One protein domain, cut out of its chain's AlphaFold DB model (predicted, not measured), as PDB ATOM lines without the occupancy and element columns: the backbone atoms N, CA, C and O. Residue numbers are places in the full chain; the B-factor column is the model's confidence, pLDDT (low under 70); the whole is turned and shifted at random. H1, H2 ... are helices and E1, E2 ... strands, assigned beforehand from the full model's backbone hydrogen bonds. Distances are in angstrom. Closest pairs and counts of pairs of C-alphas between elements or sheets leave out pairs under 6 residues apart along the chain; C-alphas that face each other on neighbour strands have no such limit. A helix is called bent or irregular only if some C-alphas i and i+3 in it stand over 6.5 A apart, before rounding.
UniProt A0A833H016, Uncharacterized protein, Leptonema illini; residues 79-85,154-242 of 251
ATOM      1  N   ALA A  79       9.511 -28.865  22.612       95.81
ATOM      2  CA  ALA A  79       9.008 -29.879  21.696       95.81
ATOM      3  C   ALA A  79       9.971 -31.058  21.506       95.81
ATOM      4  O   ALA A  79      11.190 -30.908  21.584       95.81
ATOM      5  N   PHE A  80       9.398 -32.214  21.176       96.31
ATOM      6  CA  PHE A  80      10.102 -33.449  20.852       96.31
ATOM      7  C   PHE A  80       9.491 -34.105  19.619       96.31
ATOM      8  O   PHE A  80       8.269 -34.144  19.475       96.31
ATOM      9  N   SER A  81      10.335 -34.669  18.762       94.44
ATOM     10  CA  SER A  81       9.919 -35.668  17.785       94.44
ATOM     11  C   SER A  81       9.711 -36.999  18.500       94.44
ATOM     12  O   SER A  81      10.597 -37.479  19.205       94.44
ATOM     13  N   LEU A  82       8.540 -37.592  18.301       92.44
ATOM     14  CA  LEU A  82       8.120 -38.823  18.949       92.44
ATOM     15  C   LEU A  82       7.942 -39.914  17.891       92.44
ATOM     16  O   LEU A  82       7.187 -39.750  16.932       92.44
ATOM     17  N   VAL A  83       8.632 -41.036  18.063       90.94
ATOM     18  CA  VAL A  83       8.541 -42.176  17.149       90.94
ATOM     19  C   VAL A  83       7.786 -43.284  17.864       90.94
ATOM     20  O   VAL A  83       8.275 -43.830  18.846       90.94
ATOM     21  N   ALA A  84       6.572 -43.588  17.407       93.69
ATOM     22  CA  ALA A  84       5.871 -44.784  17.861       93.69
ATOM     23  C   ALA A  84       6.538 -46.017  17.240       93.69
ATOM     24  O   ALA A  84       6.875 -45.992  16.054       93.69
ATOM     25  N   PHE A  85       6.698 -47.089  18.015       94.56
ATOM     26  CA  PHE A  85       7.201 -48.351  17.483       94.56
ATOM     27  C   PHE A  85       6.290 -48.850  16.370       94.56
ATOM     28  O   PHE A  85       5.065 -48.833  16.500       94.56
ATOM     29  N   LEU A 154       1.660 -29.424  12.317       97.94
ATOM     30  CA  LEU A 154       2.483 -28.224  12.398       97.94
ATOM     31  C   LEU A 154       2.247 -27.345  11.151       97.94
ATOM     32  O   LEU A 154       2.213 -27.888  10.043       97.94
ATOM     33  N   PRO A 155       2.056 -26.021  11.310       97.50
ATOM     34  CA  PRO A 155       1.800 -25.116  10.188       97.50
ATOM     35  C   PRO A 155       3.020 -24.899   9.284       97.50
ATOM     36  O   PRO A 155       2.857 -24.594   8.105       97.50
ATOM     37  N   GLU A 156       4.230 -25.055   9.817       97.88
ATOM     38  CA  GLU A 156       5.489 -24.838   9.106       97.88
ATOM     39  C   GLU A 156       6.367 -26.102   9.141       97.88
ATOM     40  O   GLU A 156       6.248 -26.931  10.053       97.88
ATOM     41  N   PRO A 157       7.270 -26.285   8.163       97.62
ATOM     42  CA  PRO A 157       8.228 -27.386   8.188       97.62
ATOM     43  C   PRO A 157       9.180 -27.302   9.392       97.62
ATOM     44  O   PRO A 157       9.480 -26.225   9.903       97.62
ATOM     45  N   VAL A 158       9.705 -28.454   9.816       97.12
ATOM     46  CA  VAL A 158      10.826 -28.511  10.771       97.12
ATOM     47  C   VAL A 158      12.117 -28.199  10.018       97.12
ATOM     48  O   VAL A 158      12.378 -28.791   8.970       97.12
ATOM     49  N   TYR A 159      12.924 -27.279  10.534       96.56
ATOM     50  CA  TYR A 159      14.162 -26.860   9.886       96.56
ATOM     51  C   TYR A 159      15.320 -27.804  10.229       96.56
ATOM     52  O   TYR A 159      15.487 -28.212  11.379       96.56
ATOM     53  N   ILE A 160      16.111 -28.160   9.221       95.62
ATOM     54  CA  ILE A 160      17.322 -28.971   9.356       95.62
ATOM     55  C   ILE A 160      18.510 -28.069   8.997       95.62
ATOM     56  O   ILE A 160      18.644 -27.714   7.823       95.62
ATOM     57  N   PRO A 161      19.356 -27.687   9.975       94.06
ATOM     58  CA  PRO A 161      20.430 -26.727   9.737       94.06
ATOM     59  C   PRO A 161      21.558 -27.298   8.873       94.06
ATOM     60  O   PRO A 161      22.057 -26.600   7.999       94.06
ATOM     61  N   GLU A 162      21.921 -28.566   9.076       93.38
ATOM     62  CA  GLU A 162      23.014 -29.240   8.364       93.38
ATOM     63  C   GLU A 162      22.509 -30.555   7.744       93.38
ATOM     64  O   GLU A 162      22.678 -31.639   8.322       93.38
ATOM     65  N   PRO A 163      21.814 -30.488   6.593       93.75
ATOM     66  CA  PRO A 163      21.403 -31.680   5.867       93.75
ATOM     67  C   PRO A 163      22.618 -32.328   5.187       93.75
ATOM     68  O   PRO A 163      23.378 -31.665   4.483       93.75
ATOM     69  N   ARG A 164      22.785 -33.639   5.363       90.94
ATOM     70  CA  ARG A 164      23.876 -34.423   4.758       90.94
ATOM     71  C   ARG A 164      23.471 -35.065   3.444       90.94
ATOM     72  O   ARG A 164      24.198 -34.995   2.462       90.94
ATOM     73  N   GLU A 165      22.305 -35.695   3.448       93.69
ATOM     74  CA  GLU A 165      21.774 -36.420   2.303       93.69
ATOM     75  C   GLU A 165      20.262 -36.223   2.250       93.69
ATOM     76  O   GLU A 165      19.592 -36.226   3.283       93.69
ATOM     77  N   ILE A 166      19.735 -36.036   1.043       95.75
ATOM     78  CA  ILE A 166      18.304 -35.912   0.782       95.75
ATOM     79  C   ILE A 166      17.958 -36.953  -0.273       95.75
ATOM     80  O   ILE A 166      18.425 -36.866  -1.408       95.75
ATOM     81  N   THR A 167      17.143 -37.929   0.103       96.38
ATOM     82  CA  THR A 167      16.745 -39.039  -0.769       96.38
ATOM     83  C   THR A 167      15.238 -39.087  -0.899       96.38
ATOM     84  O   THR A 167      14.504 -38.978   0.085       96.38
ATOM     85  N   GLU A 168      14.759 -39.250  -2.129       95.19
ATOM     86  CA  GLU A 168      13.357 -39.572  -2.359       95.19
ATOM     87  C   GLU A 168      13.094 -41.005  -1.884       95.19
ATOM     88  O   GLU A 168      13.870 -41.928  -2.140       95.19
ATOM     89  N   SER A 169      12.013 -41.176  -1.135       90.88
ATOM     90  CA  SER A 169      11.562 -42.473  -0.658       90.88
ATOM     91  C   SER A 169      10.916 -43.277  -1.791       90.88
ATOM     92  O   SER A 169      10.705 -42.794  -2.901       90.88
ATOM     93  N   VAL A 170      10.516 -44.512  -1.488       88.00
ATOM     94  CA  VAL A 170       9.724 -45.334  -2.418       88.00
ATOM     95  C   VAL A 170       8.343 -44.742  -2.729       88.00
ATOM     96  O   VAL A 170       7.712 -45.152  -3.703       88.00
ATOM     97  N   ILE A 171       7.857 -43.800  -1.911       88.06
ATOM     98  CA  ILE A 171       6.623 -43.050  -2.156       88.06
ATOM     99  C   ILE A 171       6.995 -41.782  -2.943       88.06
ATOM    100  O   ILE A 171       7.705 -40.933  -2.396       88.06
ATOM    101  N   PRO A 172       6.511 -41.616  -4.190       92.69
ATOM    102  CA  PRO A 172       6.846 -40.452  -5.006       92.69
ATOM    103  C   PRO A 172       6.504 -39.128  -4.316       92.69
ATOM    104  O   PRO A 172       5.409 -38.966  -3.770       92.69
ATOM    105  N   GLY A 173       7.432 -38.174  -4.363       93.50
ATOM    106  CA  GLY A 173       7.308 -36.851  -3.751       93.50
ATOM    107  C   GLY A 173       7.498 -36.819  -2.231       93.50
ATOM    108  O   GLY A 173       7.344 -35.755  -1.632       93.50
ATOM    109  N   VAL A 174       7.830 -37.947  -1.598       95.94
ATOM    110  CA  VAL A 174       8.140 -38.035  -0.166       95.94
ATOM    111  C   VAL A 174       9.632 -38.277   0.003       95.94
ATOM    112  O   VAL A 174      10.177 -39.193  -0.602       95.94
ATOM    113  N   PHE A 175      10.283 -37.495   0.856       96.12
ATOM    114  CA  PHE A 175      11.732 -37.485   1.030       96.12
ATOM    115  C   PHE A 175      12.136 -37.833   2.461       96.12
ATOM    116  O   PHE A 175      11.417 -37.554   3.426       96.12
ATOM    117  N   SER A 176      13.330 -38.404   2.588       94.00
ATOM    118  CA  SER A 176      14.061 -38.525   3.843       94.00
ATOM    119  C   SER A 176      15.277 -37.601   3.815       94.00
ATOM    120  O   SER A 176      15.858 -37.361   2.756       94.00
ATOM    121  N   VAL A 177      15.630 -37.043   4.973       93.12
ATOM    122  CA  VAL A 177      16.778 -36.144   5.112       93.12
ATOM    123  C   VAL A 177      17.659 -36.663   6.239       93.12
ATOM    124  O   VAL A 177      17.232 -36.698   7.391       93.12
ATOM    125  N   SER A 178      18.880 -37.061   5.900       91.44
ATOM    126  CA  SER A 178      19.934 -37.364   6.868       91.44
ATOM    127  C   SER A 178      20.531 -36.056   7.387       91.44
ATOM    128  O   SER A 178      20.755 -35.125   6.610       91.44
ATOM    129  N   THR A 179      20.776 -35.963   8.693       91.38
ATOM    130  CA  THR A 179      21.174 -34.715   9.364       91.38
ATOM    131  C   THR A 179      22.365 -34.942  10.289       91.38
ATOM    132  O   THR A 179      22.803 -36.071  10.516       91.38
ATOM    133  N   ASP A 180      22.898 -33.866  10.856       89.88
ATOM    134  CA  ASP A 180      23.861 -33.924  11.955       89.88
ATOM    135  C   ASP A 180      23.221 -34.156  13.336       89.88
ATOM    136  O   ASP A 180      23.879 -33.949  14.350       89.88
ATOM    137  N   GLY A 181      21.957 -34.581  13.391       90.00
ATOM    138  CA  GLY A 181      21.194 -34.837  14.615       90.00
ATOM    139  C   GLY A 181      20.361 -33.649  15.106       90.00
ATOM    140  O   GLY A 181      19.533 -33.809  16.004       90.00
ATOM    141  N   ARG A 182      20.510 -32.462  14.502       93.00
ATOM    142  CA  ARG A 182      19.746 -31.269  14.888       93.00
ATOM    143  C   ARG A 182      18.472 -31.101  14.069       93.00
ATOM    144  O   ARG A 182      18.470 -31.227  12.847       93.00
ATOM    145  N   TYR A 183      17.406 -30.728  14.765       94.69
ATOM    146  CA  TYR A 183      16.116 -30.351  14.197       94.69
ATOM    147  C   TYR A 183      15.617 -29.103  14.911       94.69
ATOM    148  O   TYR A 183      15.671 -29.038  16.139       94.69
ATOM    149  N   ILE A 184      15.134 -28.122  14.154       95.75
ATOM    150  CA  ILE A 184      14.747 -26.814  14.675       95.75
ATOM    151  C   ILE A 184      13.250 -26.599  14.457       95.75
ATOM    152  O   ILE A 184      12.726 -26.772  13.354       95.75
ATOM    153  N   ILE A 185      12.553 -26.227  15.527       96.94
ATOM    154  CA  ILE A 185      11.134 -25.883  15.512       96.94
ATOM    155  C   ILE A 185      10.967 -24.362  15.503       96.94
ATOM    156  O   ILE A 185      11.566 -23.648  16.307       96.94
ATOM    157  N   THR A 186      10.140 -23.868  14.583       96.38
ATOM    158  CA  THR A 186       9.867 -22.434  14.442       96.38
ATOM    159  C   THR A 186       8.975 -21.913  15.578       96.38
ATOM    160  O   THR A 186       8.205 -22.684  16.171       96.38
ATOM    161  N   PRO A 187       9.006 -20.604  15.885       96.19
ATOM    162  CA  PRO A 187       8.111 -20.003  16.877       96.19
ATOM    163  C   PRO A 187       6.620 -20.242  16.588       96.19
ATOM    164  O   PRO A 187       5.837 -20.500  17.502       96.19
ATOM    165  N   GLN A 188       6.218 -20.208  15.317       97.06
ATOM    166  CA  GLN A 188       4.848 -20.454  14.866       97.06
ATOM    167  C   GLN A 188       4.432 -21.899  15.158       97.06
ATOM    168  O   GLN A 188       3.346 -22.138  15.694       97.06
ATOM    169  N   ASN A 189       5.318 -22.857  14.870       97.88
ATOM    170  CA  ASN A 189       5.108 -24.260  15.209       97.88
ATOM    171  C   ASN A 189       4.985 -24.472  16.719       97.88
ATOM    172  O   ASN A 189       4.154 -25.270  17.143       97.88
ATOM    173  N   LEU A 190       5.754 -23.744  17.534       96.88
ATOM    174  CA  LEU A 190       5.640 -23.816  18.990       96.88
ATOM    175  C   LEU A 190       4.304 -23.306  19.514       96.88
ATOM    176  O   LEU A 190       3.687 -23.978  20.337       96.88
ATOM    177  N   VAL A 191       3.837 -22.157  19.026       97.00
ATOM    178  CA  VAL A 191       2.522 -21.618  19.408       97.00
ATOM    179  C   VAL A 191       1.416 -22.613  19.053       97.00
ATOM    180  O   VAL A 191       0.547 -22.900  19.879       97.00
ATOM    181  N   ALA A 192       1.474 -23.197  17.853       97.31
ATOM    182  CA  ALA A 192       0.526 -24.219  17.426       97.31
ATOM    183  C   ALA A 192       0.605 -25.477  18.313       97.31
ATOM    184  O   ALA A 192      -0.407 -25.950  18.827       97.31
ATOM    185  N   LEU A 193       1.813 -25.985  18.568       97.06
ATOM    186  CA  LEU A 193       2.028 -27.182  19.378       97.06
ATOM    187  C   LEU A 193       1.607 -26.985  20.843       97.06
ATOM    188  O   LEU A 193       1.092 -27.914  21.453       97.06
ATOM    189  N   GLN A 194       1.742 -25.784  21.408       95.88
ATOM    190  CA  GLN A 194       1.208 -25.467  22.737       95.88
ATOM    191  C   GLN A 194      -0.325 -25.541  22.783       95.88
ATOM    192  O   GLN A 194      -0.887 -25.936  23.804       95.88
ATOM    193  N   ALA A 195      -1.014 -25.214  21.687       95.38
ATOM    194  CA  ALA A 195      -2.460 -25.392  21.592       95.38
ATOM    195  C   ALA A 195      -2.851 -26.864  21.366       95.38
ATOM    196  O   ALA A 195      -3.869 -27.313  21.888       95.38
ATOM    197  N   TYR A 196      -2.053 -27.619  20.606       95.62
ATOM    198  CA  TYR A 196      -2.388 -28.987  20.189       95.62
ATOM    199  C   TYR A 196      -1.896 -30.078  21.141       95.62
ATOM    200  O   TYR A 196      -2.476 -31.158  21.176       95.62
ATOM    201  N   GLN A 197      -0.825 -29.812  21.893       96.50
ATOM    202  CA  GLN A 197      -0.016 -30.747  22.689       96.50
ATOM    203  C   GLN A 197       0.666 -31.873  21.887       96.50
ATOM    204  O   GLN A 197       1.796 -32.241  22.201       96.50
ATOM    205  N   LEU A 198       0.016 -32.385  20.841       96.56
ATOM    206  CA  LEU A 198       0.509 -33.392  19.907       96.56
ATOM    207  C   LEU A 198       0.046 -33.031  18.486       96.56
ATOM    208  O   LEU A 198      -1.120 -32.691  18.278       96.56
ATOM    209  N   ALA A 199       0.940 -33.119  17.507       97.44
ATOM    210  CA  ALA A 199       0.642 -32.830  16.106       97.44
ATOM    211  C   ALA A 199       1.511 -33.670  15.161       97.44
ATOM    212  O   ALA A 199       2.545 -34.201  15.563       97.44
ATOM    213  N   TYR A 200       1.123 -33.752  13.889       97.62
ATOM    214  CA  TYR A 200       1.995 -34.279  12.842       97.62
ATOM    215  C   TYR A 200       2.929 -33.206  12.277       97.62
ATOM    216  O   TYR A 200       2.512 -32.094  11.958       97.62
ATOM    217  N   SER A 201       4.191 -33.563  12.070       97.19
ATOM    218  CA  SER A 201       5.112 -32.851  11.186       97.19
ATOM    219  C   SER A 201       5.115 -33.540   9.824       97.19
ATOM    220  O   SER A 201       5.374 -34.739   9.734       97.19
ATOM    221  N   MET A 202       4.832 -32.773   8.771       97.00
ATOM    222  CA  MET A 202       4.614 -33.290   7.411       97.00
ATOM    223  C   MET A 202       5.732 -32.918   6.432       97.00
ATOM    224  O   MET A 202       5.766 -33.425   5.311       97.00
ATOM    225  N   ALA A 203       6.637 -32.021   6.830       97.56
ATOM    226  CA  ALA A 203       7.690 -31.520   5.959       97.56
ATOM    227  C   ALA A 203       8.949 -31.096   6.725       97.56
ATOM    228  O   ALA A 203       8.888 -30.750   7.912       97.56
ATOM    229  N   TYR A 204      10.068 -31.089   6.004       97.44
ATOM    230  CA  TYR A 204      11.335 -30.489   6.408       97.44
ATOM    231  C   TYR A 204      11.653 -29.255   5.561       97.44
ATOM    232  O   TYR A 204      11.278 -29.192   4.392       97.44
ATOM    233  N   LEU A 205      12.378 -28.298   6.137       97.44
ATOM    234  CA  LEU A 205      13.055 -27.222   5.418       97.44
ATOM    235  C   LEU A 205      14.557 -27.505   5.484       97.44
ATOM    236  O   LEU A 205      15.128 -27.520   6.571       97.44
ATOM    237  N   ALA A 206      15.182 -27.737   4.334       96.81
ATOM    238  CA  ALA A 206      16.609 -28.034   4.221       96.81
ATOM    239  C   ALA A 206      17.172 -27.347   2.969       96.81
ATOM    240  O   ALA A 206      16.532 -27.357   1.919       96.81
ATOM    241  N   ASN A 207      18.346 -26.715   3.058       94.69
ATOM    242  CA  ASN A 207      18.963 -25.983   1.935       94.69
ATOM    243  C   ASN A 207      18.002 -24.992   1.233       94.69
ATOM    244  O   ASN A 207      17.985 -24.877   0.009       94.69
ATOM    245  N   GLY A 208      17.141 -24.318   2.006       95.00
ATOM    246  CA  GLY A 208      16.148 -23.363   1.493       95.00
ATOM    247  C   GLY A 208      14.963 -23.976   0.734       95.00
ATOM    248  O   GLY A 208      14.131 -23.231   0.225       95.00
ATOM    249  N   SER A 209      14.859 -25.306   0.665       97.38
ATOM    250  CA  SER A 209      13.774 -26.022  -0.015       97.38
ATOM    251  C   SER A 209      12.912 -26.805   0.973       97.38
ATOM    252  O   SER A 209      13.407 -27.312   1.983       97.38
ATOM    253  N   VAL A 210      11.613 -26.900   0.680       98.00
ATOM    254  CA  VAL A 210      10.652 -27.659   1.488       98.00
ATOM    255  C   VAL A 210      10.490 -29.056   0.906       98.00
ATOM    256  O   VAL A 210      10.164 -29.205  -0.269       98.00
ATOM    257  N   TYR A 211      10.672 -30.067   1.748       97.69
ATOM    258  CA  TYR A 211      10.548 -31.473   1.387       97.69
ATOM    259  C   TYR A 211       9.413 -32.113   2.176       97.69
ATOM    260  O   TYR A 211       9.440 -32.127   3.407       97.69
ATOM    261  N   THR A 212       8.418 -32.659   1.481       97.69
ATOM    262  CA  THR A 212       7.379 -33.481   2.109       97.69
ATOM    263  C   THR A 212       8.000 -34.773   2.629       97.69
ATOM    264  O   THR A 212       8.835 -35.371   1.960       97.69
ATOM    265  N   LYS A 213       7.592 -35.215   3.819       94.38
ATOM    266  CA  LYS A 213       8.100 -36.432   4.466       94.38
ATOM    267  C   LYS A 213       6.959 -37.337   4.920       94.38
ATOM    268  O   LYS A 213       5.797 -36.929   4.948       94.38
ATOM    269  N   VAL A 214       7.310 -38.553   5.337       91.25
ATOM    270  CA  VAL A 214       6.382 -39.417   6.074       91.25
ATOM    271  C   VAL A 214       5.958 -38.692   7.363       91.25
ATOM    272  O   VAL A 214       6.831 -38.179   8.070       91.25
ATOM    273  N   PRO A 215       4.652 -38.629   7.683       92.25
ATOM    274  CA  PRO A 215       4.171 -37.956   8.885       92.25
ATOM    275  C   PRO A 215       4.872 -38.474  10.142       92.25
ATOM    276  O   PRO A 215       4.892 -39.679  10.397       92.25
ATOM    277  N   SER A 216       5.416 -37.565  10.950       92.75
ATOM    278  CA  SER A 216       6.042 -37.898  12.235       92.75
ATOM    279  C   SER A 216       5.339 -37.175  13.377       92.75
ATOM    280  O   SER A 216       4.921 -36.027  13.212       92.75
ATOM    281  N   LEU A 217       5.206 -37.818  14.537       95.56
ATOM    282  CA  LEU A 217       4.578 -37.186  15.695       95.56
ATOM    283  C   LEU A 217       5.528 -36.161  16.314       95.56
ATOM    284  O   LEU A 217       6.727 -36.397  16.441       95.56
ATOM    285  N   VAL A 218       4.973 -35.027  16.718       97.25
ATOM    286  CA  VAL A 218       5.653 -33.999  17.499       97.25
ATOM    287  C   VAL A 218       4.808 -33.702  18.727       97.25
ATOM    288  O   VAL A 218       3.601 -33.489  18.612       97.25
ATOM    289  N   ALA A 219       5.440 -33.704  19.892       96.75
ATOM    290  CA  ALA A 219       4.807 -33.575  21.196       96.75
ATOM    291  C   ALA A 219       5.440 -32.437  22.001       96.75
ATOM    292  O   ALA A 219       6.640 -32.192  21.890       96.75
ATOM    293  N   THR A 220       4.659 -31.766  22.849       97.00
ATOM    294  CA  THR A 220       5.222 -30.871  23.873       97.00
ATOM    295  C   THR A 220       6.015 -31.669  24.912       97.00
ATOM    296  O   THR A 220       5.708 -32.833  25.191       97.00
ATOM    297  N   GLY A 221       6.988 -31.031  25.569       94.75
ATOM    298  CA  GLY A 221       7.669 -31.642  26.717       94.75
ATOM    299  C   GLY A 221       6.701 -32.049  27.831       94.75
ATOM    300  O   GLY A 221       6.862 -33.098  28.448       94.75
ATOM    301  N   LYS A 222       5.625 -31.276  28.038       93.88
ATOM    302  CA  LYS A 222       4.583 -31.576  29.029       93.88
ATOM    303  C   LYS A 222       3.892 -32.916  28.767       93.88
ATOM    304  O   LYS A 222       3.778 -33.722  29.694       93.88
ATOM    305  N   ILE A 223       3.411 -33.156  27.539       94.69
ATOM    306  CA  ILE A 223       2.711 -34.411  27.238       94.69
ATOM    307  C   ILE A 223       3.692 -35.582  27.258       94.69
ATOM    308  O   ILE A 223       3.375 -36.615  27.839       94.69
ATOM    309  N   LEU A 224       4.910 -35.406  26.734       94.75
ATOM    310  CA  LEU A 224       5.930 -36.451  26.754       94.75
ATOM    311  C   LEU A 224       6.313 -36.849  28.186       94.75
ATOM    312  O   LEU A 224       6.282 -38.031  28.520       94.75
ATOM    313  N   HIS A 225       6.591 -35.872  29.052       94.12
ATOM    314  CA  HIS A 225       6.887 -36.110  30.464       94.12
ATOM    315  C   HIS A 225       5.748 -36.872  31.154       94.12
ATOM    316  O   HIS A 225       5.991 -37.821  31.897       94.12
ATOM    317  N   ARG A 226       4.485 -36.529  30.868       93.25
ATOM    318  CA  ARG A 226       3.331 -37.274  31.391       93.25
ATOM    319  C   ARG A 226       3.310 -38.725  30.909       93.25
ATOM    320  O   ARG A 226       3.058 -39.613  31.717       93.25
ATOM    321  N   LEU A 227       3.547 -38.976  29.622       94.25
ATOM    322  CA  LEU A 227       3.567 -40.335  29.073       94.25
ATOM    323  C   LEU A 227       4.671 -41.177  29.734       94.25
ATOM    324  O   LEU A 227       4.407 -42.303  30.150       94.25
ATOM    325  N   ILE A 228       5.864 -40.602  29.908       93.25
ATOM    326  CA  ILE A 228       7.018 -41.268  30.531       93.25
ATOM    327  C   ILE A 228       6.760 -41.563  32.013       93.25
ATOM    328  O   ILE A 228       6.843 -42.718  32.428       93.25
ATOM    329  N   THR A 229       6.358 -40.554  32.790       93.81
ATOM    330  CA  THR A 229       6.071 -40.700  34.233       93.81
ATOM    331  C   THR A 229       4.918 -41.658  34.522       93.81
ATOM    332  O   THR A 229       4.856 -42.258  35.591       93.81
ATOM    333  N   ASN A 230       3.999 -41.833  33.568       94.62
ATOM    334  CA  ASN A 230       2.925 -42.818  33.654       94.62
ATOM    335  C   ASN A 230       3.284 -44.154  32.997       94.62
ATOM    336  O   ASN A 230       2.385 -44.972  32.826       94.62
ATOM    337  N   HIS A 231       4.548 -44.398  32.640       95.12
ATOM    338  CA  HIS A 231       5.042 -45.644  32.044       95.12
ATOM    339  C   HIS A 231       4.218 -46.112  30.837       95.12
ATOM    340  O   HIS A 231       3.804 -47.276  30.763       95.12
ATOM    341  N   ILE A 232       3.921 -45.184  29.927       96.00
ATOM    342  CA  ILE A 232       3.344 -45.502  28.623       96.00
ATOM    343  C   ILE A 232       4.428 -46.081  27.723       96.00
ATOM    344  O   ILE A 232       5.496 -45.499  27.555       96.00
ATOM    345  N   THR A 233       4.128 -47.238  27.145       96.12
ATOM    346  CA  THR A 233       5.048 -48.013  26.301       96.12
ATOM    347  C   THR A 233       4.726 -47.863  24.814       96.12
ATOM    348  O   THR A 233       3.596 -47.533  24.452       96.12
ATOM    349  N   GLY A 234       5.704 -48.152  23.949       94.00
ATOM    350  CA  GLY A 234       5.515 -48.127  22.492       94.00
ATOM    351  C   GLY A 234       6.043 -46.881  21.782       94.00
ATOM    352  O   GLY A 234       5.650 -46.599  20.652       94.00
ATOM    353  N   PHE A 235       6.936 -46.143  22.439       91.62
ATOM    354  CA  PHE A 235       7.707 -45.065  21.836       91.62
ATOM    355  C   PHE A 235       9.193 -45.365  21.919       91.62
ATOM    356  O   PHE A 235       9.647 -45.958  22.900       91.62
ATOM    357  N   ASP A 236       9.932 -44.880  20.929       84.12
ATOM    358  CA  ASP A 236      11.382 -44.839  20.985       84.12
ATOM    359  C   ASP A 236      11.829 -43.738  21.953       84.12
ATOM    360  O   ASP A 236      11.426 -42.575  21.828       84.12
ATOM    361  N   LEU A 237      12.597 -44.128  22.971       81.44
ATOM    362  CA  LEU A 237      13.110 -43.244  24.012       81.44
ATOM    363  C   LEU A 237      14.625 -43.457  24.168       81.44
ATOM    364  O   LEU A 237      15.058 -44.609  24.231       81.44
ATOM    365  N   PRO A 238      15.420 -42.379  24.321       76.62
ATOM    366  CA  PRO A 238      14.996 -40.982  24.472       76.62
ATOM    367  C   PRO A 238      14.466 -40.359  23.167       76.62
ATOM    368  O   PRO A 238      15.028 -40.542  22.094       76.62
ATOM    369  N   ALA A 239      13.370 -39.606  23.272       83.00
ATOM    370  CA  ALA A 239      12.791 -38.869  22.152       83.00
ATOM    371  C   ALA A 239      13.724 -37.739  21.680       83.00
ATOM    372  O   ALA A 239      14.397 -37.081  22.471       83.00
ATOM    373  N   HIS A 240      13.726 -37.439  20.385       88.81
ATOM    374  CA  HIS A 240      14.612 -36.402  19.854       88.81
ATOM    375  C   HIS A 240      14.060 -35.000  20.155       88.81
ATOM    376  O   HIS A 240      12.962 -34.679  19.688       88.81
ATOM    377  N   PRO A 241      14.777 -34.135  20.897       92.56
ATOM    378  CA  PRO A 241      14.318 -32.775  21.151       92.56
ATOM    379  C   PRO A 241      14.368 -31.937  19.870       92.56
ATOM    380  O   PRO A 241      15.267 -32.088  19.043       92.56
ATOM    381  N   LEU A 242      13.410 -31.022  19.725       94.88
ATOM    382  CA  LEU A 242      13.433 -30.003  18.680       94.88
ATOM    383  C   LEU A 242      13.939 -28.692  19.283       94.88
ATOM    384  O   LEU A 242      13.348 -28.152  20.220       94.88
TER     385      LEU A 242
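AT A GLANCE: This is residues 79 to 85 and 154 to 242 of the 251 residues of an uncharacterized protein of Leptonema illini (UniProt A0A833H016). A long, bent hairpin of strands, E4 and E5, makes the backbone of this small sandwich, two sheets face to face: the short hairpin E2 and E3 crosses it toward its turn, and E1 lies beside E5 toward the other end. H1 packs along that hairpin over E4, while H2 stands up from the sheet at the end away from E2 and E3. The printed part has 96 residues, with the order E1 E2 E3 H1 E4 E5 H2; its sheets, E1 E5 E4 and E2 E3, are antiparallel, and the class is mixed, helices and strands. The whole is compact, with a radius of gyration of the C-alphas of 13.5 A and spans of 38 by 27 by 23 A.

HOW THE PARTS SIT: Start at E1, residues 80 to 82, an edge strand whose neighbour is the inner strand E5, residues 209 to 219; look for N 80 and O 219, 2.8 A apart. On the other side of E5 is E4, residues 198 to 206, its partner in a hairpin, with N 201 and O 216 at 2.8 A and N 206 and O 209 at 3.0 A. E4 bends by 58 degrees at residue 202 and E5 by 88 degrees at residue 214, and this sheet is strongly twisted. E2, residues 163 to 168, and E3, residues 175 to 179, form the other hairpin, with N 164 and O 178 at 2.8 A. The strands of the two sheets stand at 88 degrees; the closest C-alphas of E3 and E5 are those of Phe 175 and Lys 213, 5.1 A apart. H1, residues 187 to 196, is on the larger sheet at a height of 9.4 A, along the strands at 10 degrees to E4 on the local plane; its closest C-alpha to E4 is that of Leu 193, 6.7 A from that of Ala 199. H2, residues 221 to 229, is on this sheet too and stands up from it, its line rising 56 degrees out of the local plane; the closest C-alphas of H2 and E1 are those of Gly 221 and Phe 80, 6.6 A apart. H1 and H2 are apart. In both helices every O i to N i+4 pair is within hydrogen-bond range.

IN THESE COORDINATES: Find C-alpha 80 at (10.102, -33.449, 20.852), where E1 begins its 6.0 A. E2 spans 14.0 A and E3 12.9 A. H1 runs 14.2 A from C-alpha 187 at (8.111, -20.003, 16.877). E4 covers 23.1 A and E5 24.2 A; H2, 11.9 A long, ends at C-alpha 229 at (6.071, -40.700, 34.233).

THE WHOLE: The C-alphas of Gly 208 and Asn 230 are the two farthest apart, at 39.8 A. Residues 86 to 153 are not printed, and C-alphas 85 and 154 are 21.3 A apart across the cut. Of the links that are printed whole, none is long. Residues 230 to 242 hold no named element, but 240 to 241 pair, antiparallel, with residues 80 to 81 of E1. The mean pLDDT of the printed part is 94.3, and no printed residue is under 70.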